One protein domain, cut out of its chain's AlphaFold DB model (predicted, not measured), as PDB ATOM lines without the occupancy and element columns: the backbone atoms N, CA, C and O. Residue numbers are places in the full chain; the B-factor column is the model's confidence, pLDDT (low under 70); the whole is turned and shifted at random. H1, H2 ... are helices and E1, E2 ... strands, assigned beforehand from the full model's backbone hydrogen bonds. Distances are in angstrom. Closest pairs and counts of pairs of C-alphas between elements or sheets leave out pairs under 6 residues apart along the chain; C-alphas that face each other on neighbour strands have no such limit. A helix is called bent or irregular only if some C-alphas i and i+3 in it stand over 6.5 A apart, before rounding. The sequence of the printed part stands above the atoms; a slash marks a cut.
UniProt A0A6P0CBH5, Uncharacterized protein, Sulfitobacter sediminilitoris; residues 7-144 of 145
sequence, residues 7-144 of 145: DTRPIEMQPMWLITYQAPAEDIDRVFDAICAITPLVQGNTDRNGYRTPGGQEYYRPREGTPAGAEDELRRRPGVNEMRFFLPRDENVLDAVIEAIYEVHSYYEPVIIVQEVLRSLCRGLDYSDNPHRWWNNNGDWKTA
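Overview. This is residues 7 to 144 of the 145 residues of an uncharacterized protein of Sulfitobacter sediminilitoris (UniProt A0A6P0CBH5). A curled four-stranded sheet, E2-E3-E1-E4, its long strands bent, makes two layers with helices H1 and H2, side by side over one face. Loop 61 to 74 reaches one end; a tail, free at 129 to 135 and 137 to 144, sticks out at the other. The printed part has 138 residues, in order E1 H1 E2 E3 H2 E4, antiparallel, mixed class, loose: radius of gyration of the C-alphas 19.1 A, spans 63 by 38 by 24 A.

Arrangement. Start at E1, residues 11 to 24; within hydrogen-bond range are N 14 and O 119 of E4, residues 111 to 122, 2.8 A, and N 19 and O 85 of E3, residues 75 to 87, 2.9 A. E2, residues 51 to 60, forms a hairpin with E3: N 53 and O 82, 2.8 A. H1, residues 28 to 38, lies over E3, height 10.5 A; H2, residues 91 to 103, lies over E1, 9.7 A. They touch, C-alphas of Ile 35 and Val 97 closest at 5.7 A, opposite ways, tilt 37 degrees, only just steep. In H1, 6 of 7 O i to N i+4 pairs are within range, in H2 every one.

Along the chain. Find C-alpha 11 at (-17.852, 35.053, -9.041); E1 runs 34.7 A, and E4 ends at C-alpha 122, (-19.268, 39.472, -8.697).

Size, cuts and confidence. Glu 64 and Asp 129 have the farthest C-alphas, 63.4 A; there is no cut, links H1 to E2 and E2 to E3 are long, and residue 144 is under 70 in pLDDT.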
ATOM      1  N   ASP A   7     -17.068  29.265  -4.824       96.81
ATOM      2  CA  ASP A   7     -16.321  30.342  -5.456       96.81
ATOM      3  C   ASP A   7     -15.731  29.912  -6.801       96.81
ATOM      4  O   ASP A   7     -15.197  28.817  -6.981       96.81
ATOM      5  N   THR A   8     -15.748  30.849  -7.736       94.38
ATOM      6  CA  THR A   8     -14.833  30.905  -8.874       94.38
ATOM      7  C   THR A   8     -13.895  32.100  -8.683       94.38
ATOM      8  O   THR A   8     -14.080  32.908  -7.771       94.38
ATOM      9  N   ARG A   9     -12.899  32.278  -9.561       92.81
ATOM     10  CA  ARG A   9     -12.034  33.471  -9.508       92.81
ATOM     11  C   ARG A   9     -12.844  34.790  -9.494       92.81
ATOM     12  O   ARG A   9     -12.594  35.597  -8.605       92.81
ATOM     13  N   PRO A  10     -13.781  35.039 -10.435       93.50
ATOM     14  CA  PRO A  10     -14.517  36.307 -10.491       93.50
ATOM     15  C   PRO A  10     -15.842  36.341  -9.710       93.50
ATOM     16  O   PRO A  10     -16.348  37.428  -9.432       93.50
ATOM     17  N   ILE A  11     -16.444  35.179  -9.438       96.25
ATOM     18  CA  ILE A  11     -17.852  35.053  -9.041       96.25
ATOM     19  C   ILE A  11     -17.978  34.146  -7.824       96.25
ATOM     20  O   ILE A  11     -17.448  33.037  -7.836       96.25
ATOM     21  N   GLU A  12     -18.751  34.587  -6.842       96.44
ATOM     22  CA  GLU A  12     -19.315  33.756  -5.780       96.44
ATOM     23  C   GLU A  12     -20.704  33.263  -6.215       96.44
ATOM     24  O   GLU A  12     -21.556  34.055  -6.623       96.44
ATOM     25  N   MET A  13     -20.949  31.958  -6.160       97.44
ATOM     26  CA  MET A  13     -22.257  31.357  -6.423       97.44
ATOM     27  C   MET A  13     -22.984  31.153  -5.095       97.44
ATOM     28  O   MET A  13     -22.642  30.243  -4.347       97.44
ATOM     29  N   GLN A  14     -23.983  31.984  -4.801       97.31
ATOM     30  CA  GLN A  14     -24.639  32.055  -3.493       97.31
ATOM     31  C   GLN A  14     -25.939  31.239  -3.454       97.31
ATOM     32  O   GLN A  14     -26.758  31.387  -4.367       97.31
ATOM     33  N   PRO A  15     -26.179  30.418  -2.416       97.62
ATOM     34  CA  PRO A  15     -27.464  29.762  -2.215       97.62
ATOM     35  C   PRO A  15     -28.532  30.801  -1.867       97.62
ATOM     36  O   PRO A  15     -28.416  31.527  -0.887       97.62
ATOM     37  N   MET A  16     -29.579  30.865  -2.685       98.12
ATOM     38  CA  MET A  16     -30.684  31.822  -2.564       98.12
ATOM     39  C   MET A  16     -32.014  31.098  -2.787       98.12
ATOM     40  O   MET A  16     -32.032  29.925  -3.189       98.12
ATOM     41  N   TRP A  17     -33.117  31.804  -2.563       98.38
ATOM     42  CA  TRP A  17     -34.398  31.474  -3.175       98.38
ATOM     43  C   TRP A  17     -34.614  32.321  -4.424       98.38
ATOM     44  O   TRP A  17     -34.392  33.530  -4.406       98.38
ATOM     45  N   LEU A  18     -35.038  31.684  -5.511       98.56
ATOM     46  CA  LEU A  18     -35.654  32.349  -6.651       98.56
ATOM     47  C   LEU A  18     -37.153  32.389  -6.388       98.56
ATOM     48  O   LEU A  18     -37.791  31.338  -6.302       98.56
ATOM     49  N   ILE A  19     -37.686  33.597  -6.268       98.75
ATOM     50  CA  ILE A  19     -39.115  33.832  -6.133       98.75
ATOM     51  C   ILE A  19     -39.648  34.228  -7.495       98.75
ATOM     52  O   ILE A  19     -39.069  35.074  -8.178       98.75
ATOM     53  N   THR A  20     -40.745  33.596  -7.882       98.75
ATOM     54  CA  THR A  20     -41.488  33.928  -9.089       98.75
ATOM     55  C   THR A  20     -42.934  34.185  -8.717       98.75
ATOM     56  O   THR A  20     -43.517  33.382  -7.994       98.75
ATOM     57  N   TYR A  21     -43.521  35.260  -9.231       98.69
ATOM     58  CA  TYR A  21     -44.968  35.434  -9.201       98.69
ATOM     59  C   TYR A  21     -45.497  35.793 -10.585       98.69
ATOM     60  O   TYR A  21     -44.793  36.394 -11.406       98.69
ATOM     61  N   GLN A  22     -46.737  35.392 -10.845       98.50
ATOM     62  CA  GLN A  22     -47.439  35.692 -12.086       98.50
ATOM     63  C   GLN A  22     -48.575  36.655 -11.790       98.50
ATOM     64  O   GLN A  22     -49.427  36.367 -10.955       98.50
ATOM     65  N   ALA A  23     -48.580  37.788 -12.485       98.19
ATOM     66  CA  ALA A  23     -49.573  38.828 -12.283       98.19
ATOM     67  C   ALA A  23     -49.974  39.464 -13.614       98.19
ATOM     68  O   ALA A  23     -49.192  39.465 -14.573       98.19
ATOM     69  N   PRO A  24     -51.167  40.061 -13.692       97.62
ATOM     70  CA  PRO A  24     -51.521  40.934 -14.801       97.62
ATOM     71  C   PRO A  24     -50.491  42.043 -14.996       97.62
ATOM     72  O   PRO A  24     -49.896  42.522 -14.031       97.62
ATOM     73  N   ALA A  25     -50.268  42.469 -16.238       97.44
ATOM     74  CA  ALA A  25     -49.252  43.469 -16.549       97.44
ATOM     75  C   ALA A  25     -49.416  44.781 -15.755       97.44
ATOM     76  O   ALA A  25     -48.404  45.414 -15.447       97.44
ATOM     77  N   GLU A  26     -50.653  45.148 -15.424       97.06
ATOM     78  CA  GLU A  26     -51.045  46.299 -14.608       97.06
ATOM     79  C   GLU A  26     -50.699  46.172 -13.112       97.06
ATOM     80  O   GLU A  26     -50.594  47.182 -12.420       97.06
ATOM     81  N   ASP A  27     -50.475  44.955 -12.613       98.00
ATOM     82  CA  ASP A  27     -50.187  44.688 -11.200       98.00
ATOM     83  C   ASP A  27     -48.693  44.603 -10.906       98.00
ATOM     84  O   ASP A  27     -48.272  44.885  -9.787       98.00
ATOM     85  N   ILE A  28     -47.891  44.207 -11.899       98.06
ATOM     86  CA  ILE A  28     -46.476  43.858 -11.711       98.06
ATOM     87  C   ILE A  28     -45.718  44.935 -10.937       98.06
ATOM     88  O   ILE A  28     -45.041  44.623  -9.961       98.06
ATOM     89  N   ASP A  29     -45.836  46.194 -11.349       98.12
ATOM     90  CA  ASP A  29     -45.010  47.252 -10.772       98.12
ATOM     91  C   ASP A  29     -45.445  47.563  -9.327       98.12
ATOM     92  O   ASP A  29     -44.589  47.677  -8.451       98.12
ATOM     93  N   ARG A  30     -46.756  47.567  -9.019       98.44
ATOM     94  CA  ARG A  30     -47.232  47.787  -7.635       98.44
ATOM     95  C   ARG A  30     -46.836  46.645  -6.699       98.44
ATOM     96  O   ARG A  30     -46.466  46.894  -5.555       98.44
ATOM     97  N   VAL A  31     -46.916  45.400  -7.179       98.69
ATOM     98  CA  VAL A  31     -46.514  44.217  -6.405       98.69
ATOM     99  C   VAL A  31     -45.007  44.262  -6.162       98.69
ATOM    100  O   VAL A  31     -44.554  44.073  -5.037       98.69
ATOM    101  N   PHE A  32     -44.219  44.574  -7.193       98.69
ATOM    102  CA  PHE A  32     -42.770  44.693  -7.069       98.69
ATOM    103  C   PHE A  32     -42.344  45.809  -6.105       98.69
ATOM    104  O   PHE A  32     -41.410  45.620  -5.323       98.69
ATOM    105  N   ASP A  33     -43.051  46.937  -6.102       98.69
ATOM    106  CA  ASP A  33     -42.806  48.037  -5.171       98.69
ATOM    107  C   ASP A  33     -43.078  47.646  -3.712       98.69
ATOM    108  O   ASP A  33     -42.273  47.974  -2.838       98.69
ATOM    109  N   ALA A  34     -44.152  46.895  -3.446       98.75
ATOM    110  CA  ALA A  34     -44.452  46.382  -2.107       98.75
ATOM    111  C   ALA A  34     -43.359  45.425  -1.596       98.75
ATOM    112  O   ALA A  34     -42.936  45.520  -0.445       98.75
ATOM    113  N   ILE A  35     -42.831  44.563  -2.470       98.69
ATOM    114  CA  ILE A  35     -41.691  43.689  -2.152       98.69
ATOM    115  C   ILE A  35     -40.446  44.526  -1.829       98.69
ATOM    116  O   ILE A  35     -39.773  44.279  -0.828       98.69
ATOM    117  N   CYS A  36     -40.154  45.544  -2.648       98.50
ATOM    118  CA  CYS A  36     -38.996  46.423  -2.460       98.50
ATOM    119  C   CYS A  36     -39.058  47.239  -1.156       98.50
ATOM    120  O   CYS A  36     -38.018  47.657  -0.650       98.50
ATOM    121  N   ALA A  37     -40.254  47.468  -0.605       98.50
ATOM    122  CA  ALA A  37     -40.427  48.118   0.694       98.50
ATOM    123  C   ALA A  37     -40.011  47.221   1.876       98.50
ATOM    124  O   ALA A  37     -39.660  47.734   2.937       98.50
ATOM    125  N   ILE A  38     -40.027  45.897   1.695       98.44
ATOM    126  CA  ILE A  38     -39.624  44.908   2.707       98.44
ATOM    127  C   ILE A  38     -38.141  44.586   2.589       98.44
ATOM    128  O   ILE A  38     -37.424  44.504   3.585       98.44
ATOM    129  N   THR A  39     -37.676  44.377   1.361       98.12
ATOM    130  CA  THR A  39     -36.309  43.953   1.078       98.12
ATOM    131  C   THR A  39     -35.771  44.695  -0.138       98.12
ATOM    132  O   THR A  39     -36.441  44.766  -1.165       98.12
ATOM    133  N   PRO A  40     -34.541  45.229  -0.083       97.38
ATOM    134  CA  PRO A  40     -34.013  46.067  -1.154       97.38
ATOM    135  C   PRO A  40     -33.656  45.288  -2.429       97.38
ATOM    136  O   PRO A  40     -33.331  45.911  -3.432       97.38
ATOM    137  N   LEU A  41     -33.676  43.947  -2.423       98.00
ATOM    138  CA  LEU A  41     -33.319  43.106  -3.581       98.00
ATOM    139  C   LEU A  41     -31.948  43.467  -4.188       98.00
ATOM    140  O   LEU A  41     -31.811  43.721  -5.388       98.00
ATOM    141  N   VAL A  42     -30.925  43.528  -3.334       96.81
ATOM    142  CA  VAL A  42     -29.565  43.945  -3.707       96.81
ATOM    143  C   VAL A  42     -28.850  42.887  -4.551       96.81
ATOM    144  O   VAL A  42     -28.870  41.696  -4.238       96.81
ATOM    145  N   GLN A  43     -28.139  43.343  -5.583       94.94
ATOM    146  CA  GLN A  43     -27.188  42.557  -6.363       94.94
ATOM    147  C   GLN A  43     -25.922  43.383  -6.636       94.94
ATOM    148  O   GLN A  43     -25.847  44.181  -7.566       94.94
ATOM    149  N   GLY A  44     -24.883  43.175  -5.826       93.00
ATOM    150  CA  GLY A  44     -23.676  44.000  -5.894       93.00
ATOM    151  C   GLY A  44     -23.990  45.449  -5.511       93.00
ATOM    152  O   GLY A  44     -24.473  45.691  -4.412       93.00
ATOM    153  N   ASN A  45     -23.736  46.393  -6.421       92.62
ATOM    154  CA  ASN A  45     -23.962  47.827  -6.194       92.62
ATOM    155  C   ASN A  45     -25.331  48.325  -6.700       92.62
ATOM    156  O   ASN A  45     -25.540  49.534  -6.772       92.62
ATOM    157  N   THR A  46     -26.236  47.429  -7.099       95.19
ATOM    158  CA  THR A  46     -27.603  47.779  -7.513       95.19
ATOM    159  C   THR A  46     -28.619  47.223  -6.524       95.19
ATOM    160  O   THR A  46     -28.409  46.157  -5.946       95.19
ATOM    161  N   ASP A  47     -29.744  47.907  -6.367       97.88
ATOM    162  CA  ASP A  47     -30.926  47.466  -5.630       97.88
ATOM    163  C   ASP A  47     -32.138  47.346  -6.571       97.88
ATOM    164  O   ASP A  47     -32.036  47.592  -7.776       97.88
ATOM    165  N   ARG A  48     -33.272  46.885  -6.029       98.06
ATOM    166  CA  ARG A  48     -34.539  46.669  -6.749       98.06
ATOM    167  C   ARG A  48     -34.368  45.785  -7.989       98.06
ATOM    168  O   ARG A  48     -34.966  46.026  -9.037       98.06
ATOM    169  N   ASN A  49     -33.530  44.753  -7.878       98.38
ATOM    170  CA  ASN A  49     -33.248  43.852  -8.991       98.38
ATOM    171  C   ASN A  49     -34.384  42.837  -9.163       98.38
ATOM    172  O   ASN A  49     -34.700  42.066  -8.257       98.38
ATOM    173  N   GLY A  50     -34.946  42.798 -10.366       97.94
ATOM    174  CA  GLY A  50     -35.952  41.830 -10.783       97.94
ATOM    175  C   GLY A  50     -35.899  41.618 -12.292       97.94
ATOM    176  O   GLY A  50     -35.341  42.428 -13.033       97.94
ATOM    177  N   TYR A  51     -36.463  40.510 -12.755       98.38
ATOM    178  CA  TYR A  51     -36.569  40.182 -14.170       98.38
ATOM    179  C   TYR A  51     -38.021  39.895 -14.536       98.38
ATOM    180  O   TYR A  51     -38.637  38.976 -13.996       98.38
ATOM    181  N   ARG A  52     -38.551  40.664 -15.490       98.12
ATOM    182  CA  ARG A  52     -39.923  40.536 -15.987       98.12
ATOM    183  C   ARG A  52     -39.929  39.822 -17.334       98.12
ATOM    184  O   ARG A  52     -39.320  40.299 -18.286       98.12
ATOM    185  N   THR A  53     -40.684  38.734 -17.432       98.19
ATOM    186  CA  THR A  53     -41.033  38.094 -18.705       98.19
ATOM    187  C   THR A  53     -42.462  38.496 -19.076       98.19
ATOM    188  O   THR A  53     -43.397  38.087 -18.382       98.19
ATOM    189  N   PRO A  54     -42.670  39.329 -20.110       96.69
ATOM    190  CA  PRO A  54     -44.007  39.729 -20.528       96.69
ATOM    191  C   PRO A  54     -44.671  38.707 -21.458       96.69
ATOM    192  O   PRO A  54     -44.000  37.875 -22.064       96.69
ATOM    193  N   GLY A  55     -45.988  38.841 -21.639       93.25
ATOM    194  CA  GLY A  55     -46.707  38.214 -22.757       93.25
ATOM    195  C   GLY A  55     -47.214  36.793 -22.507       93.25
ATOM    196  O   GLY A  55     -47.507  36.078 -23.463       93.25
ATOM    197  N   GLY A  56     -47.337  36.377 -21.247       96.62
ATOM    198  CA  GLY A  56     -47.973  35.117 -20.889       96.62
ATOM    199  C   GLY A  56     -49.475  35.108 -21.192       96.62
ATOM    200  O   GLY A  56     -50.154  36.144 -21.188       96.62
ATOM    201  N   GLN A  57     -49.983  33.902 -21.444       97.62
ATOM    202  CA  GLN A  57     -51.404  33.612 -21.581       97.62
ATOM    203  C   GLN A  57     -51.806  32.592 -20.517       97.62
ATOM    204  O   GLN A  57     -51.335  31.456 -20.519       97.62
ATOM    205  N   GLU A  58     -52.670  33.014 -19.605       96.56
ATOM    206  CA  GLU A  58     -53.155  32.204 -18.493       96.56
ATOM    207  C   GLU A  58     -54.452  31.481 -18.873       96.56
ATOM    208  O   GLU A  58     -55.313  32.031 -19.568       96.56
ATOM    209  N   TYR A  59     -54.598  30.244 -18.396       97.12
ATOM    210  CA  TYR A  59     -55.753  29.388 -18.647       97.12
ATOM    211  C   TYR A  59     -56.351  28.934 -17.324       97.12
ATOM    212  O   TYR A  59     -55.668  28.306 -16.520       97.12
ATOM    213  N   TYR A  60     -57.635  29.202 -17.117       95.88
ATOM    214  CA  TYR A  60     -58.355  28.721 -15.942       95.88
ATOM    215  C   TYR A  60     -59.853  28.662 -16.220       95.88
ATOM    216  O   TYR A  60     -60.369  29.365 -17.084       95.88
ATOM    217  N   ARG A  61     -60.568  27.810 -15.489       97.19
ATOM    218  CA  ARG A  61     -62.032  27.778 -15.488       97.19
ATOM    219  C   ARG A  61     -62.502  27.977 -14.051       97.19
ATOM    220  O   ARG A  61     -62.195  27.113 -13.220       97.19
ATOM    221  N   PRO A  62     -63.207  29.078 -13.747       96.81
ATOM    222  CA  PRO A  62     -63.812  29.285 -12.439       96.81
ATOM    223  C   PRO A  62     -64.657  28.082 -12.006       96.81
ATOM    224  O   PRO A  62     -65.420  27.515 -12.788       96.81
ATOM    225  N   ARG A  63     -64.483  27.661 -10.753       96.94
ATOM    226  CA  ARG A  63     -65.291  26.610 -10.121       96.94
ATOM    227  C   ARG A  63     -66.230  27.229  -9.093       96.94
ATOM    228  O   ARG A  63     -66.082  28.396  -8.723       96.94
ATOM    229  N   GLU A  64     -67.163  26.420  -8.607       97.00
ATOM    230  CA  GLU A  64     -67.992  26.785  -7.461       97.00
ATOM    231  C   GLU A  64     -67.101  27.216  -6.284       97.00
ATOM    232  O   GLU A  64     -66.082  26.577  -6.009       97.00
ATOM    233  N   GLY A  65     -67.460  28.323  -5.631       92.94
ATOM    234  CA  GLY A  65     -66.675  28.931  -4.552       92.94
ATOM    235  C   GLY A  65     -65.634  29.968  -4.991       92.94
ATOM    236  O   GLY A  65     -65.094  30.665  -4.137       92.94
ATOM    237  N   THR A  66     -65.371  30.132  -6.293       94.69
ATOM    238  CA  THR A  66     -64.579  31.281  -6.771       94.69
ATOM    239  C   THR A  66     -65.427  32.564  -6.779       94.69
ATOM    240  O   THR A  66     -66.645  32.477  -6.948       94.69
ATOM    241  N   PRO A  67     -64.832  33.772  -6.666       93.44
ATOM    242  CA  PRO A  67     -65.591  35.032  -6.673       93.44
ATOM    243  C   PRO A  67     -66.441  35.275  -7.930       93.44
ATOM    244  O   PRO A  67     -67.392  36.049  -7.888       93.44
ATOM    245  N   ALA A  68     -66.098  34.634  -9.052       92.31
ATOM    246  CA  ALA A  68     -66.843  34.730 -10.306       92.31
ATOM    247  C   ALA A  68     -68.006  33.722 -10.417       92.31
ATOM    248  O   ALA A  68     -68.789  33.816 -11.358       92.31
ATOM    249  N   GLY A  69     -68.127  32.776  -9.476       95.69
ATOM    250  CA  GLY A  69     -69.014  31.618  -9.602       95.69
ATOM    251  C   GLY A  69     -68.466  30.552 -10.557       95.69
ATOM    252  O   GLY A  69     -67.431  30.736 -11.196       95.69
ATOM    253  N   ALA A  70     -69.136  29.400 -10.624       97.06
ATOM    254  CA  ALA A  70     -68.774  28.347 -11.568       97.06
ATOM    255  C   ALA A  70     -69.059  28.771 -13.018       97.06
ATOM    256  O   ALA A  70     -70.118  29.320 -13.318       97.06
ATOM    257  N   GLU A  71     -68.136  28.449 -13.921       97.69
ATOM    258  CA  GLU A  71     -68.302  28.634 -15.363       97.69
ATOM    259  C   GLU A  71     -68.043  27.316 -16.096       97.69
ATOM    260  O   GLU A  71     -67.225  26.502 -15.660       97.69
ATOM    261  N   ASP A  72     -68.703  27.118 -17.238       97.62
ATOM    262  CA  ASP A  72     -68.467  25.955 -18.102       97.62
ATOM    263  C   ASP A  72     -67.243  26.152 -19.010       97.62
ATOM    264  O   ASP A  72     -66.508  25.202 -19.304       97.62
ATOM    265  N   GLU A  73     -66.992  27.399 -19.412       97.94
ATOM    266  CA  GLU A  73     -66.001  27.759 -20.422       97.94
ATOM    267  C   GLU A  73     -64.612  28.037 -19.839       97.94
ATOM    268  O   GLU A  73     -64.441  28.618 -18.767       97.94
ATOM    269  N   LEU A  74     -63.580  27.652 -20.593       97.88
ATOM    270  CA  LEU A  74     -62.193  27.944 -20.241       97.88
ATOM    271  C   LEU A  74     -61.869  29.413 -20.539       97.88
ATOM    272  O   LEU A  74     -61.859  29.833 -21.700       97.88
ATOM    273  N   ARG A  75     -61.490  30.172 -19.509       96.81
ATOM    274  CA  ARG A  75     -60.934  31.513 -19.678       96.81
ATOM    275  C   ARG A  75     -59.507  31.437 -20.206       96.81
ATOM    276  O   ARG A  75     -58.737  30.528 -19.895       96.81
ATOM    277  N   ARG A  76     -59.166  32.434 -21.018       97.44
ATOM    278  CA  ARG A  76     -57.855  32.620 -21.644       97.44
ATOM    279  C   ARG A  76     -57.443  34.070 -21.442       97.44
ATOM    280  O   ARG A  76     -57.823  34.919 -22.245       97.44
ATOM    281  N   ARG A  77     -56.730  34.369 -20.357       95.62
ATOM    282  CA  ARG A  77     -56.339  35.744 -20.033       95.62
ATOM    283  C   ARG A  77     -54.991  36.078 -20.685       95.62
ATOM    284  O   ARG A  77     -53.989  35.467 -20.317       95.62
ATOM    285  N   PRO A  78     -54.930  37.024 -21.636       97.06
ATOM    286  CA  PRO A  78     -53.662  37.522 -22.159       97.06
ATOM    287  C   PRO A  78     -53.040  38.551 -21.204       97.06
ATOM    288  O   PRO A  78     -53.722  39.114 -20.348       97.06
ATOM    289  N   GLY A  79     -51.757  38.854 -21.405       97.06
ATOM    290  CA  GLY A  79     -51.090  39.952 -20.697       97.06
ATOM    291  C   GLY A  79     -50.763  39.637 -19.238       97.06
ATOM    292  O   GLY A  79     -50.645  40.553 -18.428       97.06
ATOM    293  N   VAL A  80     -50.622  38.353 -18.906       98.12
ATOM    294  CA  VAL A  80     -50.081  37.922 -17.616       98.12
ATOM    295  C   VAL A  80     -48.567  37.866 -17.747       98.12
ATOM    296  O   VAL A  80     -48.029  37.233 -18.654       98.12
ATOM    297  N   ASN A  81     -47.867  38.558 -16.863       98.44
ATOM    298  CA  ASN A  81     -46.418  38.623 -16.862       98.44
ATOM    299  C   ASN A  81     -45.874  37.829 -15.681       98.44
ATOM    300  O   ASN A  81     -46.517  37.703 -14.642       98.44
ATOM    301  N   GLU A  82     -44.658  37.330 -15.843       98.50
ATOM    302  CA  GLU A  82     -43.931  36.642 -14.788       98.50
ATOM    303  C   GLU A  82     -42.809  37.546 -14.284       98.50
ATOM    304  O   GLU A  82     -41.967  37.989 -15.069       98.50
ATOM    305  N   MET A  83     -42.797  37.831 -12.986       98.62
ATOM    306  CA  MET A  83     -41.723  38.567 -12.326       98.62
ATOM    307  C   MET A  83     -40.889  37.608 -11.489       98.62
ATOM    308  O   MET A  83     -41.432  36.793 -10.744       98.62
ATOM    309  N   ARG A  84     -39.565  37.726 -11.599       98.69
ATOM    310  CA  ARG A  84     -38.600  36.899 -10.876       98.69
ATOM    311  C   ARG A  84     -37.595  37.753 -10.128       98.69
ATOM    312  O   ARG A  84     -37.061  38.706 -10.691       98.69
ATOM    313  N   PHE A  85     -37.278  37.373  -8.903       98.75
ATOM    314  CA  PHE A  85     -36.245  38.020  -8.097       98.75
ATOM    315  C   PHE A  85     -35.635  37.024  -7.109       98.75
ATOM    316  O   PHE A  85     -36.147  35.921  -6.917       98.75
ATOM    317  N   PHE A  86     -34.512  37.398  -6.500       98.56
ATOM    318  CA  PHE A  86     -33.802  36.535  -5.562       98.56
ATOM    319  C   PHE A  86     -33.933  37.050  -4.134       98.56
ATOM    320  O   PHE A  86     -33.743  38.239  -3.890       98.56
ATOM    321  N   LEU A  87     -34.167  36.137  -3.194       98.25
ATOM    322  CA  LEU A  87     -34.134  36.407  -1.759       98.25
ATOM    323  C   LEU A  87     -33.025  35.604  -1.075       98.25
ATOM    324  O   LEU A  87     -32.780  34.450  -1.453       98.25
ATOM    325  N   PRO A  88     -32.347  36.182  -0.066       95.62
ATOM    326  CA  PRO A  88     -31.599  35.391   0.900       95.62
ATOM    327  C   PRO A  88     -32.506  34.321   1.511       95.62
ATOM    328  O   PRO A  88     -33.720  34.507   1.588       95.62
ATOM    329  N   ARG A  89     -31.926  33.205   1.953       95.88
ATOM    330  CA  ARG A  89     -32.678  32.128   2.612       95.88
ATOM    331  C   ARG A  89     -32.992  32.470   4.069       95.88
ATOM    332  O   ARG A  89     -32.476  31.838   4.982       95.88
ATOM    333  N   ASP A  90     -33.784  33.520   4.245       97.12
ATOM    334  CA  ASP A  90     -34.329  33.988   5.517       97.12
ATOM    335  C   ASP A  90     -35.851  33.828   5.485       97.12
ATOM    336  O   ASP A  90     -36.543  34.568   4.783       97.12
ATOM    337  N   GLU A  91     -36.358  32.835   6.216       97.50
ATOM    338  CA  GLU A  91     -37.779  32.469   6.214       97.50
ATOM    339  C   GLU A  91     -38.679  33.640   6.618       97.50
ATOM    340  O   GLU A  91     -39.719  33.829   5.999       97.50
ATOM    341  N   ASN A  92     -38.247  34.513   7.536       98.31
ATOM    342  CA  ASN A  92     -39.062  35.662   7.943       98.31
ATOM    343  C   ASN A  92     -39.219  36.680   6.805       98.31
ATOM    344  O   ASN A  92     -40.277  37.281   6.636       98.31
ATOM    345  N   VAL A  93     -38.156  36.886   6.016       98.31
ATOM    346  CA  VAL A  93     -38.211  37.767   4.840       98.31
ATOM    347  C   VAL A  93     -39.067  37.134   3.749       98.31
ATOM    348  O   VAL A  93     -39.822  37.844   3.090       98.31
ATOM    349  N   LEU A  94     -38.968  35.815   3.553       98.62
ATOM    350  CA  LEU A  94     -39.810  35.100   2.596       98.62
ATOM    351  C   LEU A  94     -41.291  35.207   2.959       98.62
ATOM    352  O   LEU A  94     -42.079  35.568   2.088       98.62
ATOM    353  N   ASP A  95     -41.644  34.952   4.217       98.62
ATOM    354  CA  ASP A  95     -43.019  35.040   4.711       98.62
ATOM    355  C   ASP A  95     -43.581  36.448   4.490       98.62
ATOM    356  O   ASP A  95     -44.599  36.606   3.816       98.62
ATOM    357  N   ALA A  96     -42.855  37.484   4.928       98.69
ATOM    358  CA  ALA A  96     -43.268  38.874   4.737       98.69
ATOM    359  C   ALA A  96     -43.441  39.241   3.251       98.69
ATOM    360  O   ALA A  96     -44.373  39.956   2.883       98.69
ATOM    361  N   VAL A  97     -42.558  38.747   2.377       98.69
ATOM    362  CA  VAL A  97     -42.657  38.980   0.930       98.69
ATOM    363  C   VAL A  97     -43.869  38.268   0.327       98.69
ATOM    364  O   VAL A  97     -44.557  38.865  -0.497       98.69
ATOM    365  N   ILE A  98     -44.151  37.022   0.717       98.62
ATOM    366  CA  ILE A  98     -45.326  36.277   0.239       98.62
ATOM    367  C   ILE A  98     -46.614  36.979   0.681       98.62
ATOM    368  O   ILE A  98     -47.507  37.178  -0.144       98.62
ATOM    369  N   GLU A  99     -46.691  37.402   1.944       98.62
ATOM    370  CA  GLU A  99     -47.835  38.147   2.477       98.62
ATOM    371  C   GLU A  99     -48.038  39.472   1.736       98.62
ATOM    372  O   GLU A  99     -49.157  39.787   1.333       98.62
ATOM    373  N   ALA A 100     -46.964  40.219   1.469       98.56
ATOM    374  CA  ALA A 100     -47.059  41.466   0.717       98.56
ATOM    375  C   ALA A 100     -47.471  41.259  -0.740       98.56
ATOM    376  O   ALA A 100     -48.257  42.054  -1.254       98.56
ATOM    377  N   ILE A 101     -46.980  40.202  -1.403       98.56
ATOM    378  CA  ILE A 101     -47.447  39.842  -2.748       98.56
ATOM    379  C   ILE A 101     -48.949  39.601  -2.710       98.56
ATOM    380  O   ILE A 101     -49.655  40.169  -3.536       98.56
ATOM    381  N   TYR A 102     -49.423  38.788  -1.764       98.38
ATOM    382  CA  TYR A 102     -50.837  38.456  -1.623       98.38
ATOM    383  C   TYR A 102     -51.704  39.697  -1.380       98.38
ATOM    384  O   TYR A 102     -52.659  39.921  -2.121       98.38
ATOM    385  N   GLU A 103     -51.333  40.529  -0.405       98.25
ATOM    386  CA  GLU A 103     -52.101  41.705   0.023       98.25
ATOM    387  C   GLU A 103     -52.362  42.686  -1.125       98.25
ATOM    388  O   GLU A 103     -53.448  43.254  -1.244       98.25
ATOM    389  N   VAL A 104     -51.375  42.881  -2.004       98.25
ATOM    390  CA  VAL A 104     -51.480  43.837  -3.111       98.25
ATOM    391  C   VAL A 104     -51.715  43.167  -4.464       98.25
ATOM    392  O   VAL A 104     -51.620  43.852  -5.481       98.25
ATOM    393  N   HIS A 105     -52.037  41.873  -4.532       98.31
ATOM    394  CA  HIS A 105     -52.386  41.214  -5.794       98.31
ATOM    395  C   HIS A 105     -53.855  41.453  -6.170       98.31
ATOM    396  O   HIS A 105     -54.721  41.540  -5.307       98.31
ATOM    397  N   SER A 106     -54.199  41.491  -7.464       96.88
ATOM    398  CA  SER A 106     -55.620  41.451  -7.877       96.88
ATOM    399  C   SER A 106     -56.253  40.058  -7.811       96.88
ATOM    400  O   SER A 106     -57.460  39.919  -8.016       96.88
ATOM    401  N   TYR A 107     -55.458  39.012  -7.573       95.44
ATOM    402  CA  TYR A 107     -55.942  37.630  -7.560       95.44
ATOM    403  C   TYR A 107     -56.226  37.214  -6.139       95.44
ATOM    404  O   TYR A 107     -55.399  37.421  -5.261       95.44
ATOM    405  N   TYR A 108     -57.367  36.561  -5.949       91.44
ATOM    406  CA  TYR A 108     -57.688  35.931  -4.675       91.44
ATOM    407  C   TYR A 108     -56.788  34.707  -4.397       91.44
ATOM    408  O   TYR A 108     -56.600  34.343  -3.243       91.44
ATOM    409  N   GLU A 109     -56.213  34.104  -5.446       94.31
ATOM    410  CA  GLU A 109     -55.223  33.020  -5.402       94.31
ATOM    411  C   GLU A 109     -54.050  33.354  -6.351       94.31
ATOM    412  O   GLU A 109     -54.065  32.953  -7.518       94.31
ATOM    413  N   PRO A 110     -53.049  34.143  -5.917       96.75
ATOM    414  CA  PRO A 110     -51.880  34.443  -6.740       96.75
ATOM    415  C   PRO A 110     -50.965  33.220  -6.892       96.75
ATOM    416  O   PRO A 110     -50.721  32.479  -5.938       96.75
ATOM    417  N   VAL A 111     -50.396  33.033  -8.085       97.88
ATOM    418  CA  VAL A 111     -49.360  32.015  -8.311       97.88
ATOM    419  C   VAL A 111     -48.023  32.564  -7.827       97.88
ATOM    420  O   VAL A 111     -47.489  33.505  -8.416       97.88
ATOM    421  N   ILE A 112     -47.474  31.945  -6.782       98.56
ATOM    422  CA  ILE A 112     -46.156  32.253  -6.219       98.56
ATOM    423  C   ILE A 112     -45.347  30.953  -6.155       98.56
ATOM    424  O   ILE A 112     -45.820  29.938  -5.649       98.56
ATOM    425  N   ILE A 113     -44.127  30.971  -6.685       98.62
ATOM    426  CA  ILE A 113     -43.231  29.813  -6.757       98.62
ATOM    427  C   ILE A 113     -41.921  30.167  -6.057       98.62
ATOM    428  O   ILE A 113     -41.315  31.200  -6.347       98.62
ATOM    429  N   VAL A 114     -41.461  29.275  -5.180       98.44
ATOM    430  CA  VAL A 114     -40.177  29.375  -4.476       98.44
ATOM    431  C   VAL A 114     -39.278  28.229  -4.928       98.44
ATOM    432  O   VAL A 114     -39.665  27.063  -4.857       98.44
ATOM    433  N   GLN A 115     -38.072  28.544  -5.402       98.06
ATOM    434  CA  GLN A 115     -37.090  27.541  -5.822       98.06
ATOM    435  C   GLN A 115     -35.742  27.770  -5.144       98.06
ATOM    436  O   GLN A 115     -35.239  28.890  -5.095       98.06
ATOM    437  N   GLU A 116     -35.103  26.700  -4.675       97.88
ATOM    438  CA  GLU A 116     -33.699  26.755  -4.264       97.88
ATOM    439  C   GLU A 116     -32.787  26.891  -5.484       97.88
ATOM    440  O   GLU A 116     -32.816  26.055  -6.389       97.88
ATOM    441  N   VAL A 117     -31.924  27.907  -5.485       97.94
ATOM    442  CA  VAL A 117     -30.992  28.173  -6.590       97.94
ATOM    443  C   VAL A 117     -29.606  28.562  -6.081       97.94
ATOM    444  O   VAL A 117     -29.436  28.906  -4.909       97.94
ATOM    445  N   LEU A 118     -28.622  28.545  -6.985       98.06
ATOM    446  CA  LEU A 118     -27.379  29.302  -6.840       98.06
ATOM    447  C   LEU A 118     -27.437  30.538  -7.739       98.06
ATOM    448  O   LEU A 118     -27.692  30.418  -8.937       98.06
ATOM    449  N   ARG A 119     -27.165  31.713  -7.177       97.00
ATOM    450  CA  ARG A 119     -27.173  32.998  -7.886       97.00
ATOM    451  C   ARG A 119     -25.799  33.650  -7.785       97.00
ATOM    452  O   ARG A 119     -25.190  33.654  -6.720       97.00
ATOM    453  N   SER A 120     -25.297  34.184  -8.892       97.06
ATOM    454  CA  SER A 120     -23.950  34.752  -8.966       97.06
ATOM    455  C   SER A 120     -23.838  36.121  -8.281       97.06
ATOM    456  O   SER A 120     -24.725  36.970  -8.371       97.06
ATOM    457  N   LEU A 121     -22.709  36.371  -7.629       95.62
ATOM    458  CA  LEU A 121     -22.281  37.683  -7.154       95.62
ATOM    459  C   LEU A 121     -20.852  37.944  -7.633       95.62
ATOM    460  O   LEU A 121     -19.974  37.100  -7.477       95.62
ATOM    461  N   CYS A 122     -20.611  39.099  -8.250       93.00
ATOM    462  CA  CYS A 122     -19.268  39.472  -8.697       93.00
ATOM    463  C   CYS A 122     -18.403  39.893  -7.500       93.00
ATOM    464  O   CYS A 122     -18.865  40.656  -6.656       93.00
ATOM    465  N   ARG A 123     -17.129  39.478  -7.469       86.31
ATOM    466  CA  ARG A 123     -16.168  39.840  -6.405       86.31
ATOM    467  C   ARG A 123     -15.465  41.189  -6.615       86.31
ATOM    468  O   ARG A 123     -14.524  41.500  -5.898       86.31
ATOM    469  N   GLY A 124     -15.879  41.972  -7.615       79.12
ATOM    470  CA  GLY A 124     -15.341  43.318  -7.848       79.12
ATOM    471  C   GLY A 124     -13.864  43.358  -8.260       79.12
ATOM    472  O   GLY A 124     -13.167  44.302  -7.911       79.12
ATOM    473  N   LEU A 125     -13.370  42.338  -8.977       80.19
ATOM    474  CA  LEU A 125     -12.016  42.371  -9.540       80.19
ATOM    475  C   LEU A 125     -11.890  43.470 -10.607       80.19
ATOM    476  O   LEU A 125     -12.878  43.826 -11.253       80.19
ATOM    477  N   ASP A 126     -10.670  43.965 -10.817       79.81
ATOM    478  CA  ASP A 126     -10.398  44.931 -11.879       79.81
ATOM    479  C   ASP A 126     -10.617  44.296 -13.263       79.81
ATOM    480  O   ASP A 126     -10.098  43.222 -13.585       79.81
ATOM    481  N   TYR A 127     -11.438  44.965 -14.068       81.31
ATOM    482  CA  TYR A 127     -11.781  44.584 -15.433       81.31
ATOM    483  C   TYR A 127     -11.694  45.776 -16.390       81.31
ATOM    484  O   TYR A 127     -12.350  45.739 -17.436       81.31
ATOM    485  N   SER A 128     -10.913  46.812 -16.055       82.00
ATOM    486  CA  SER A 128     -10.683  47.977 -16.923       82.00
ATOM    487  C   SER A 128     -10.241  47.574 -18.328       82.00
ATOM    488  O   SER A 128     -10.678  48.180 -19.294       82.00
ATOM    489  N   ASP A 129      -9.480  46.487 -18.452       86.19
ATOM    490  CA  ASP A 129      -8.890  46.068 -19.728       86.19
ATOM    491  C   ASP A 129      -9.686  44.950 -20.424       86.19
ATOM    492  O   ASP A 129      -9.270  44.418 -21.453       86.19
ATOM    493  N   ASN A 130     -10.834  44.535 -19.873       88.56
ATOM    494  CA  ASN A 130     -11.639  43.468 -20.462       88.56
ATOM    495  C   ASN A 130     -12.517  44.024 -21.607       88.56
ATOM    496  O   ASN A 130     -13.460  44.774 -21.326       88.56
ATOM    497  N   PRO A 131     -12.298  43.610 -22.873       90.31
ATOM    498  CA  PRO A 131     -13.008  44.153 -24.035       90.31
ATOM    499  C   PRO A 131     -14.463  43.681 -24.134       90.31
ATOM    500  O   PRO A 131     -15.168  44.053 -25.058       90.31
ATOM    501  N   HIS A 132     -14.948  42.835 -23.224       88.94
ATOM    502  CA  HIS A 132     -16.354  42.423 -23.179       88.94
ATOM    503  C   HIS A 132     -17.190  43.257 -22.205       88.94
ATOM    504  O   HIS A 132     -18.400  43.050 -22.100       88.94
ATOM    505  N   ARG A 133     -16.577  44.183 -21.459       89.00
ATOM    506  CA  ARG A 133     -17.326  45.101 -20.601       89.00
ATOM    507  C   ARG A 133     -17.947  46.198 -21.451       89.00
ATOM    508  O   ARG A 133     -17.261  46.821 -22.252       89.00
ATOM    509  N   TRP A 134     -19.242  46.440 -21.265       86.12
ATOM    510  CA  TRP A 134     -19.981  47.430 -22.054       86.12
ATOM    511  C   TRP A 134     -19.360  48.834 -21.945       86.12
ATOM    512  O   TRP A 134     -19.282  49.542 -22.944       86.12
ATOM    513  N   TRP A 135     -18.810  49.187 -20.775       85.12
ATOM    514  CA  TRP A 135     -18.137  50.471 -20.538       85.12
ATOM    515  C   TRP A 135     -16.777  50.612 -21.241       85.12
ATOM    516  O   TRP A 135     -16.264  51.720 -21.329       85.12
ATOM    517  N   ASN A 136     -16.213  49.518 -21.762       86.62
ATOM    518  CA  ASN A 136     -14.977  49.516 -22.547       86.62
ATOM    519  C   ASN A 136     -15.229  49.478 -24.070       86.62
ATOM    520  O   ASN A 136     -14.269  49.471 -24.835       86.62
ATOM    521  N   ASN A 137     -16.495  49.434 -24.512       83.19
ATOM    522  CA  ASN A 137     -16.900  49.399 -25.927       83.19
ATOM    523  C   ASN A 137     -17.819  50.592 -26.269       83.19
ATOM    524  O   ASN A 137     -17.548  51.722 -25.879       83.19
ATOM    525  N   ASN A 138     -18.930  50.340 -26.979       79.38
ATOM    526  CA  ASN A 138     -19.900  51.320 -27.486       79.38
ATOM    527  C   ASN A 138     -20.727  52.041 -26.395       79.38
ATOM    528  O   ASN A 138     -21.720  52.685 -26.724       79.38
ATOM    529  N   GLY A 139     -20.345  51.942 -25.120       77.19
ATOM    530  CA  GLY A 139     -20.994  52.636 -24.009       77.19
ATOM    531  C   GLY A 139     -22.233  51.934 -23.446       77.19
ATOM    532  O   GLY A 139     -22.501  50.762 -23.714       77.19
ATOM    533  N   ASP A 140     -22.956  52.656 -22.586       82.88
ATOM    534  CA  ASP A 140     -24.199  52.194 -21.957       82.88
ATOM    535  C   ASP A 140     -25.302  52.063 -23.023       82.88
ATOM    536  O   ASP A 140     -25.377  52.870 -23.954       82.88
ATOM    537  N   TRP A 141     -26.212  51.102 -22.865       80.62
ATOM    538  CA  TRP A 141     -27.375  50.940 -23.745       80.62
ATOM    539  C   TRP A 141     -28.256  52.196 -23.775       80.62
ATOM    540  O   TRP A 141     -28.921  52.453 -24.771       80.62
ATOM    541  N   LYS A 142     -28.220  53.009 -22.712       75.88
ATOM    542  CA  LYS A 142     -28.910  54.308 -22.634       75.88
ATOM    543  C   LYS A 142     -28.311  55.384 -23.538       75.88
ATOM    544  O   LYS A 142     -28.959  56.391 -23.795       75.88
ATOM    545  N   THR A 143     -27.058  55.207 -23.947       71.94
ATOM    546  CA  THR A 143     -26.322  56.142 -24.807       71.94
ATOM    547  C   THR A 143     -26.255  55.680 -26.261       71.94
ATOM    548  O   THR A 143     -25.661  56.368 -27.088       71.94
ATOM    549  N   ALA A 144     -26.871  54.536 -26.584       62.69
ATOM    550  CA  ALA A 144     -27.070  54.115 -27.962       62.69
ATOM    551  C   ALA A 144     -28.113  55.034 -28.644       62.69
ATOM    552  O   ALA A 144     -29.111  55.367 -28.000       62.69
TER     553      ALA A 144